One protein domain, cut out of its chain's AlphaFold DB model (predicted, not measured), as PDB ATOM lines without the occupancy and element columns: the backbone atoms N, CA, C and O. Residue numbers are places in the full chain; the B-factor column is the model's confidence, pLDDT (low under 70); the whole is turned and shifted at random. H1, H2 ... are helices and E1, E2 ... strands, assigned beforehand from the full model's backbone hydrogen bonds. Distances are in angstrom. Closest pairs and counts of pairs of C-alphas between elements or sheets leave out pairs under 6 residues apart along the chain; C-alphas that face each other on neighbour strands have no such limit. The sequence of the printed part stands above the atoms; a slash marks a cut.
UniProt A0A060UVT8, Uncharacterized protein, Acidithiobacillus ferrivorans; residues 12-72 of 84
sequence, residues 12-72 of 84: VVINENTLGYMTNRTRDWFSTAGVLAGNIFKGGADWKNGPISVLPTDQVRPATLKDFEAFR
ATOM      1  N   VAL A  12     250.778 313.418 255.613       92.19
ATOM      2  CA  VAL A  12     251.134 314.181 256.804       92.19
ATOM      3  C   VAL A  12     252.437 313.681 257.409       92.19
ATOM      4  O   VAL A  12     252.825 312.525 257.237       92.19
ATOM      5  N   VAL A  13     253.083 314.563 258.160       94.56
ATOM      6  CA  VAL A  13     254.138 314.213 259.107       94.56
ATOM      7  C   VAL A  13     253.568 314.333 260.514       94.56
ATOM      8  O   VAL A  13     252.979 315.358 260.858       94.56
ATOM      9  N   ILE A  14     253.749 313.280 261.306       94.75
ATOM     10  CA  ILE A  14     253.287 313.155 262.689       94.75
ATOM     11  C   ILE A  14     254.520 313.172 263.598       94.75
ATOM     12  O   ILE A  14     255.480 312.435 263.350       94.75
ATOM     13  N   ASN A  15     254.509 314.044 264.611       95.75
ATOM     14  CA  ASN A  15     255.561 314.229 265.622       95.75
ATOM     15  C   ASN A  15     256.979 314.380 265.040       95.75
ATOM     16  O   ASN A  15     257.962 313.975 265.655       95.75
ATOM     17  N   GLU A  16     257.083 314.908 263.813       96.00
ATOM     18  CA  GLU A  16     258.330 315.047 263.041       96.00
ATOM     19  C   GLU A  16     259.132 313.749 262.820       96.00
ATOM     20  O   GLU A  16     260.266 313.783 262.331       96.00
ATOM     21  N   ASN A  17     258.565 312.594 263.165       96.81
ATOM     22  CA  ASN A  17     259.265 311.313 263.156       96.81
ATOM     23  C   ASN A  17     258.556 310.243 262.325       96.81
ATOM     24  O   ASN A  17     259.151 309.194 262.091       96.81
ATOM     25  N   THR A  18     257.335 310.497 261.857       97.06
ATOM     26  CA  THR A  18     256.546 309.533 261.089       97.06
ATOM     27  C   THR A  18     255.902 310.219 259.892       97.06
ATOM     28  O   THR A  18     255.170 311.192 260.052       97.06
ATOM     29  N   LEU A  19     256.152 309.704 258.690       95.88
ATOM     30  CA  LEU A  19     255.450 310.069 257.465       95.88
ATOM     31  C   LEU A  19     254.297 309.089 257.248       95.88
ATOM     32  O   LEU A  19     254.495 307.871 257.236       95.88
ATOM     33  N   GLY A  20     253.094 309.612 257.048       93.50
ATOM     34  CA  GLY A  20     251.892 308.805 256.900       93.50
ATOM     35  C   GLY A  20     250.812 309.493 256.085       93.50
ATOM     36  O   GLY A  20     251.003 310.587 255.558       93.50
ATOM     37  N   TYR A  21     249.661 308.848 255.970       90.31
ATOM     38  CA  TYR A  21     248.511 309.377 255.256       90.31
ATOM     39  C   TYR A  21     247.225 309.163 256.049       90.31
ATOM     40  O   TYR A  21     247.001 308.102 256.631       90.31
ATOM     41  N   MET A  22     246.366 310.177 256.072       87.06
ATOM     42  CA  MET A  22     245.122 310.127 256.839       87.06
ATOM     43  C   MET A  22     244.110 309.207 256.145       87.06
ATOM     44  O   MET A  22     243.810 309.373 254.955       87.06
ATOM     45  N   THR A  23     243.588 308.227 256.885       76.81
ATOM     46  CA  THR A  23     242.640 307.223 256.367       76.81
ATOM     47  C   THR A  23     241.182 307.555 256.650       76.81
ATOM     48  O   THR A  23     240.308 306.971 256.019       76.81
ATOM     49  N   ASN A  24     240.897 308.517 257.534       67.62
ATOM     50  CA  ASN A  24     239.530 308.920 257.850       67.62
ATOM     51  C   ASN A  24     239.387 310.450 257.873       67.62
ATOM     52  O   ASN A  24     240.209 311.141 258.469       67.62
ATOM     53  N   ARG A  25     238.367 310.983 257.184       56.19
ATOM     54  CA  ARG A  25     238.055 312.430 257.138       56.19
ATOM     55  C   ARG A  25     236.986 312.842 258.152       56.19
ATOM     56  O   ARG A  25     236.677 314.029 258.246       56.19
ATOM     57  N   THR A  26     236.382 311.897 258.871       50.53
ATOM     58  CA  THR A  26     235.383 312.231 259.886       50.53
ATOM     59  C   THR A  26     236.073 312.905 261.059       50.53
ATOM     60  O   THR A  26     237.002 312.362 261.651       50.53
ATOM     61  N   ARG A  27     235.622 314.127 261.330       45.97
ATOM     62  CA  ARG A  27     236.168 315.148 262.232       45.97
ATOM     63  C   ARG A  27     236.059 314.782 263.720       45.97
ATOM     64  O   ARG A  27     236.035 315.672 264.564       45.97
ATOM     65  N   ASP A  28     235.981 313.496 264.029       47.97
ATOM     66  CA  ASP A  28     235.706 312.994 265.363       47.97
ATOM     67  C   ASP A  28     237.005 312.427 265.927       47.97
ATOM     68  O   ASP A  28     237.604 311.548 265.316       47.97
ATOM     69  N   TRP A  29     237.427 313.022 267.047       48.44
ATOM     70  CA  TRP A  29     238.512 312.790 268.022       48.44
ATOM     71  C   TRP A  29     239.582 311.684 267.866       48.44
ATOM     72  O   TRP A  29     240.617 311.793 268.521       48.44
ATOM     73  N   PHE A  30     239.411 310.674 267.017       57.00
ATOM     74  CA  PHE A  30     240.372 309.611 266.737       57.00
ATOM     75  C   PHE A  30     240.532 309.430 265.229       57.00
ATOM     76  O   PHE A  30     239.824 308.655 264.583       57.00
ATOM     77  N   SER A  31     241.495 310.146 264.657       78.25
ATOM     78  CA  SER A  31     241.931 309.857 263.295       78.25
ATOM     79  C   SER A  31     242.937 308.713 263.307       78.25
ATOM     80  O   SER A  31     243.760 308.604 264.212       78.25
ATOM     81  N   THR A  32     242.887 307.858 262.293       87.81
ATOM     82  CA  THR A  32     243.944 306.883 262.024       87.81
ATOM     83  C   THR A  32     244.796 307.361 260.857       87.81
ATOM     84  O   THR A  32     244.296 308.001 259.922       87.81
ATOM     85  N   ALA A  33     246.091 307.065 260.925       90.06
ATOM     86  CA  ALA A  33     247.035 307.321 259.853       90.06
ATOM     87  C   ALA A  33     247.692 306.014 259.414       90.06
ATOM     88  O   ALA A  33     248.271 305.289 260.225       90.06
ATOM     89  N   GLY A  34     247.626 305.724 258.116       92.12
ATOM     90  CA  GLY A  34     248.480 304.711 257.511       92.12
ATOM     91  C   GLY A  34     249.924 305.205 257.516       92.12
ATOM     92  O   GLY A  34     250.185 306.357 257.175       92.12
ATOM     93  N   VAL A  35     250.866 304.356 257.917       94.62
ATOM     94  CA  VAL A  35     252.284 304.721 258.011       94.62
ATOM     95  C   VAL A  35     252.983 304.399 256.693       94.62
ATOM     96  O   VAL A  35     252.869 303.288 256.181       94.62
ATOM     97  N   LEU A  36     253.717 305.370 256.149       94.31
ATOM     98  CA  LEU A  36     254.578 305.185 254.978       94.31
ATOM     99  C   LEU A  36     256.015 304.885 255.402       94.31
ATOM    100  O   LEU A  36     256.652 303.995 254.849       94.31
ATOM    101  N   ALA A  37     256.520 305.627 256.389       96.25
ATOM    102  CA  ALA A  37     257.842 305.427 256.965       96.25
ATOM    103  C   ALA A  37     257.965 306.136 258.318       96.25
ATOM    104  O   ALA A  37     257.400 307.211 258.516       96.25
ATOM    105  N   GLY A  38     258.771 305.578 259.218       95.44
ATOM    106  CA  GLY A  38     259.143 306.207 260.482       95.44
ATOM    107  C   GLY A  38     260.652 306.296 260.646       95.44
ATOM    108  O   GLY A  38     261.408 305.444 260.179       95.44
ATOM    109  N   ASN A  39     261.104 307.338 261.337       94.75
ATOM    110  CA  ASN A  39     262.485 307.469 261.768       94.75
ATOM    111  C   ASN A  39     262.672 306.714 263.087       94.75
ATOM    112  O   ASN A  39     262.372 307.238 264.161       94.75
ATOM    113  N   ILE A  40     263.211 305.499 263.002       90.19
ATOM    114  CA  ILE A  40     263.420 304.611 264.155       90.19
ATOM    115  C   ILE A  40     264.272 305.250 265.261       90.19
ATOM    116  O   ILE A  40     264.014 305.029 266.439       90.19
ATOM    117  N   PHE A  41     265.233 306.107 264.906       92.75
ATOM    118  CA  PHE A  41     266.109 306.771 265.878       92.75
ATOM    119  C   PHE A  41     265.389 307.864 266.675       92.75
ATOM    120  O   PHE A  41     265.876 308.281 267.721       92.75
ATOM    121  N   LYS A  42     264.229 308.323 266.192       93.50
ATOM    122  CA  LYS A  42     263.363 309.307 266.855       93.50
ATOM    123  C   LYS A  42     262.054 308.689 267.370       93.50
ATOM    124  O   LYS A  42     261.118 309.426 267.670       93.50
ATOM    125  N   GLY A  43     261.963 307.357 267.425       93.75
ATOM    126  CA  GLY A  43     260.754 306.647 267.856       93.75
ATOM    127  C   GLY A  43     259.591 306.710 266.859       93.75
ATOM    128  O   GLY A  43     258.438 306.620 267.268       93.75
ATOM    129  N   GLY A  44     259.873 306.908 265.567       94.50
ATOM    130  CA  GLY A  44     258.854 306.897 264.518       94.50
ATOM    131  C   GLY A  44     258.232 305.514 264.305       94.50
ATOM    132  O   GLY A  44     258.876 304.491 264.541       94.50
ATOM    133  N   ALA A  45     256.987 305.485 263.827       95.31
ATOM    134  CA  ALA A  45     256.236 304.246 263.646       95.31
ATOM    135  C   ALA A  45     256.766 303.389 262.480       95.31
ATOM    136  O   ALA A  45     257.118 303.907 261.420       95.31
ATOM    137  N   ASP A  46     256.777 302.064 262.649       93.94
ATOM    138  CA  ASP A  46     257.079 301.118 261.568       93.94
ATOM    139  C   ASP A  46     255.803 300.805 260.774       93.94
ATOM    140  O   ASP A  46     254.796 300.374 261.337       93.94
ATOM    141  N   TRP A  47     255.865 300.976 259.453       92.25
ATOM    142  CA  TRP A  47     254.766 300.684 258.535       92.25
ATOM    143  C   TRP A  47     254.305 299.222 258.583       92.25
ATOM    144  O   TRP A  47     253.141 298.934 258.304       92.25
ATOM    145  N   LYS A  48     255.181 298.293 258.982       93.19
ATOM    146  CA  LYS A  48     254.853 296.865 259.119       93.19
ATOM    147  C   LYS A  48     253.912 296.566 260.284       93.19
ATOM    148  O   LYS A  48     253.271 295.520 260.274       93.19
ATOM    149  N   ASN A  49     253.808 297.474 261.255       94.06
ATOM    150  CA  ASN A  49     252.908 297.328 262.401       94.06
ATOM    151  C   ASN A  49     251.478 297.794 262.088       94.06
ATOM    152  O   ASN A  49     250.587 297.649 262.922       94.06
ATOM    153  N   GLY A  50     251.249 298.321 260.882       90.50
ATOM    154  CA  GLY A  50     249.953 298.813 260.439       90.50
ATOM    155  C   GLY A  50     249.706 300.288 260.779       90.50
ATOM    156  O   GLY A  50     250.639 301.031 261.094       90.50
ATOM    157  N   PRO A  51     248.449 300.747 260.644       91.62
ATOM    158  CA  PRO A  51     248.066 302.124 260.930       91.62
ATOM    159  C   PRO A  51     248.227 302.481 262.409       91.62
ATOM    160  O   PRO A  51     248.053 301.638 263.286       91.62
ATOM    161  N   ILE A  52     248.470 303.761 262.678       92.50
ATOM    162  CA  ILE A  52     248.546 304.307 264.034       92.50
ATOM    163  C   ILE A  52     247.339 305.189 264.342       92.50
ATOM    164  O   ILE A  52     246.756 305.812 263.450       92.50
ATOM    165  N   SER A  53     246.973 305.257 265.620       91.06
ATOM    166  CA  SER A  53     246.059 306.279 266.125       91.06
ATOM    167  C   SER A  53     246.784 307.618 266.198       91.06
ATOM    168  O   SER A  53     247.894 307.688 266.715       91.06
ATOM    169  N   VAL A  54     246.137 308.666 265.699       89.81
ATOM    170  CA  VAL A  54     246.568 310.055 265.845       89.81
ATOM    171  C   VAL A  54     245.759 310.667 266.979       89.81
ATOM    172  O   VAL A  54     244.531 310.765 266.899       89.81
ATOM    173  N   LEU A  55     246.449 311.033 268.050       88.75
ATOM    174  CA  LEU A  55     245.875 311.594 269.263       88.75
ATOM    175  C   LEU A  55     245.870 313.129 269.204       88.75
ATOM    176  O   LEU A  55     246.689 313.724 268.505       88.75
ATOM    177  N   PRO A  56     245.016 313.810 269.991       86.75
ATOM    178  CA  PRO A  56     245.016 315.276 270.068       86.75
ATOM    179  C   PRO A  56     246.345 315.898 270.526       86.75
ATOM    180  O   PRO A  56     246.568 317.086 270.324       86.75
ATOM    181  N   THR A  57     247.208 315.114 271.175       90.06
ATOM    182  CA  THR A  57     248.545 315.528 271.617       90.06
ATOM    183  C   THR A  57     249.604 315.431 270.522       90.06
ATOM    184  O   THR A  57     250.700 315.957 270.708       90.06
ATOM    185  N   ASP A  58     249.310 314.755 269.409       91.69
ATOM    186  CA  ASP A  58     250.261 314.597 268.317       91.69
ATOM    187  C   ASP A  58     250.370 315.880 267.493       91.69
ATOM    188  O   ASP A  58     249.381 316.523 267.135       91.69
ATOM    189  N   GLN A  59     251.600 316.234 267.135       92.62
ATOM    190  CA  GLN A  59     251.871 317.329 266.217       92.62
ATOM    191  C   GLN A  59     251.751 316.821 264.785       92.62
ATOM    192  O   GLN A  59     252.602 316.068 264.309       92.62
ATOM    193  N   VAL A  60     250.698 317.242 264.089       91.50
ATOM    194  CA  VAL A  60     250.430 316.837 262.706       91.50
ATOM    195  C   VAL A  60     250.582 318.034 261.783       91.50
ATOM    196  O   VAL A  60     249.968 319.078 261.998       91.50
ATOM    197  N   ARG A  61     251.361 317.872 260.715       92.94
ATOM    198  CA  ARG A  61     251.468 318.870 259.644       92.94
ATOM    199  C   ARG A  61     251.393 318.227 258.261       92.94
ATOM    200  O   ARG A  61     251.760 317.060 258.123       92.94
ATOM    201  N   PRO A  62     250.984 318.968 257.221       91.19
ATOM    202  CA  PRO A  62     251.092 318.494 255.846       91.19
ATOM    203  C   PRO A  62     252.534 318.112 255.490       91.19
ATOM    204  O   PRO A  62     253.493 318.769 255.914       91.19
ATOM    205  N   ALA A  63     252.688 317.038 254.718       91.12
ATOM    206  CA  ALA A  63     253.989 316.606 254.224       91.12
ATOM    207  C   ALA A  63     254.442 317.447 253.019       91.12
ATOM    208  O   ALA A  63     253.657 317.770 252.126       91.12
ATOM    209  N   THR A  64     255.735 317.752 252.978       92.25
ATOM    210  CA  THR A  64     256.420 318.450 251.882       92.25
ATOM    211  C   THR A  64     257.296 317.482 251.091       92.25
ATOM    212  O   THR A  64     257.642 316.413 251.585       92.25
ATOM    213  N   LEU A  65     257.754 317.868 249.895       90.94
ATOM    214  CA  LEU A  65     258.712 317.058 249.123       90.94
ATOM    215  C   LEU A  65     259.995 316.723 249.903       90.94
ATOM    216  O   LEU A  65     260.524 315.624 249.756       90.94
ATOM    217  N   LYS A  66     260.460 317.633 250.768       93.25
ATOM    218  CA  LYS A  66     261.638 317.402 251.616       93.25
ATOM    219  C   LYS A  66     261.413 316.279 252.627       93.25
ATOM    220  O   LYS A  66     262.349 315.559 252.950       93.25
ATOM    221  N   ASP A  67     260.183 316.104 253.104       94.25
ATOM    222  CA  ASP A  67     259.853 315.007 254.013       94.25
ATOM    223  C   ASP A  67     259.933 313.665 253.285       94.25
ATOM    224  O   ASP A  67     260.555 312.732 253.778       94.25
ATOM    225  N   PHE A  68     259.389 313.577 252.070       92.69
ATOM    226  CA  PHE A  68     259.506 312.368 251.250       92.69
ATOM    227  C   PHE A  68     260.968 311.970 251.022       92.69
ATOM    228  O   PHE A  68     261.319 310.802 251.184       92.69
ATOM    229  N   GLU A  69     261.836 312.940 250.734       94.00
ATOM    230  CA  GLU A  69     263.277 312.709 250.621       94.00
ATOM    231  C   GLU A  69     263.896 312.244 251.949       94.00
ATOM    232  O   GLU A  69     264.578 311.217 251.984       94.00
ATOM    233  N   ALA A  70     263.610 312.937 253.056       94.25
ATOM    234  CA  ALA A  70     264.146 312.612 254.380       94.25
ATOM    235  C   ALA A  70     263.742 311.207 254.858       94.25
ATOM    236  O   ALA A  70     264.556 310.484 255.435       94.25
ATOM    237  N   PHE A  71     262.503 310.802 254.582       93.81
ATOM    238  CA  PHE A  71     261.966 309.480 254.906       93.81
ATOM    239  C   PHE A  71     262.258 308.422 253.829       93.81
ATOM    240  O   PHE A  71     261.905 307.259 254.014       93.81
ATOM    241  N   ARG A  72     262.925 308.795 252.725       93.81
ATOM    242  CA  ARG A  72     263.237 307.927 251.573       93.81
ATOM    243  C   ARG A  72     262.001 307.247 250.968       93.81
ATOM    244  O   ARG A  72     262.063 306.100 250.529       93.81
TER     245      ARG A  72
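Overview. This is residues 12 to 72 of the 84 residues of an uncharacterized protein of Acidithiobacillus ferrivorans (UniProt A0A060UVT8). A single sheet of five mostly short strands is strongly twisted and curled like part of a barrel that does not close, with a short helix, H1, that only grazes it at residues 67 to 70. The link from E2 to E3 holds Thr 26 and the long link from E3 to E4 holds Phe 41, the two residues whose C-alphas are farthest apart, while H1 lies farthest of the named elements from the mean of the C-alphas. The printed part has 61 residues, with the named elements E1, E2, E3, E4, E5 and H1 along the chain; the sheet's order is E4, E3, E2, E1, E5, all antiparallel. The class is mixed, helices and strands, with 28 residues, under half, in named elements. The whole is compact, with a radius of gyration of the C-alphas of 10.9 A, and rounded, spanning 31 by 23 by 18 A.

Arrangement. E3, residues 31 to 38, is an inner strand that bends by 67 degrees at residue 35. It is the antiparallel neighbour of E2, residues 18 to 22, at 142 degrees between their directions, with N 34 and O 21 2.9 A apart, within hydrogen-bond range. Its pairing is staggered: residues 33 to 38 pair with E2, and residues 31 to 33 with the edge strand E4, residues 52 to 54, where N 54 and O 31 are 2.8 A apart. E2 also pairs with E1, residues 12 to 14, antiparallel at 129 degrees, with N 14 and O 18 2.8 A apart. E1 pairs with the other edge strand, E5, residues 60 to 62, antiparallel at 155 degrees, with N 13 and O 61 2.8 A apart. E1 to E4 form a meander, each strand the antiparallel neighbour of the one before, and its three successive pairs are hairpins. E4 and E5 are only just apart, their closest C-alphas 8.4 A from each other. H1, residues 65 to 70, is on the sheet but only grazes it; its closest C-alphas to E2 are those of Asp 67 and Leu 19, 7.5 A apart. In H1 every O i to N i+4 pair is within hydrogen-bond range.

Along the chain. E3 is the longest strand, 17.8 A from C-alpha 31 at (241.931, 309.857, 263.295) to C-alpha 38. E2 measures 12.2 A, H1 8.8 A, E5 7.1 A, and E1 and E4 6.3 A each. E1 begins with C-alpha 12 at (251.134, 314.181, 256.804), and H1 ends with C-alpha 70 at (264.146, 312.612, 254.380).

Size, cuts and confidence. The C-alphas of Thr 26 and Phe 41, the two farthest apart, are 31.8 A from each other. The printed part has no cut. The link from E3 to E4, residues 39 to 51, is long. The mean pLDDT of the printed part is 87.8, and residues 24 to 30 are under 70.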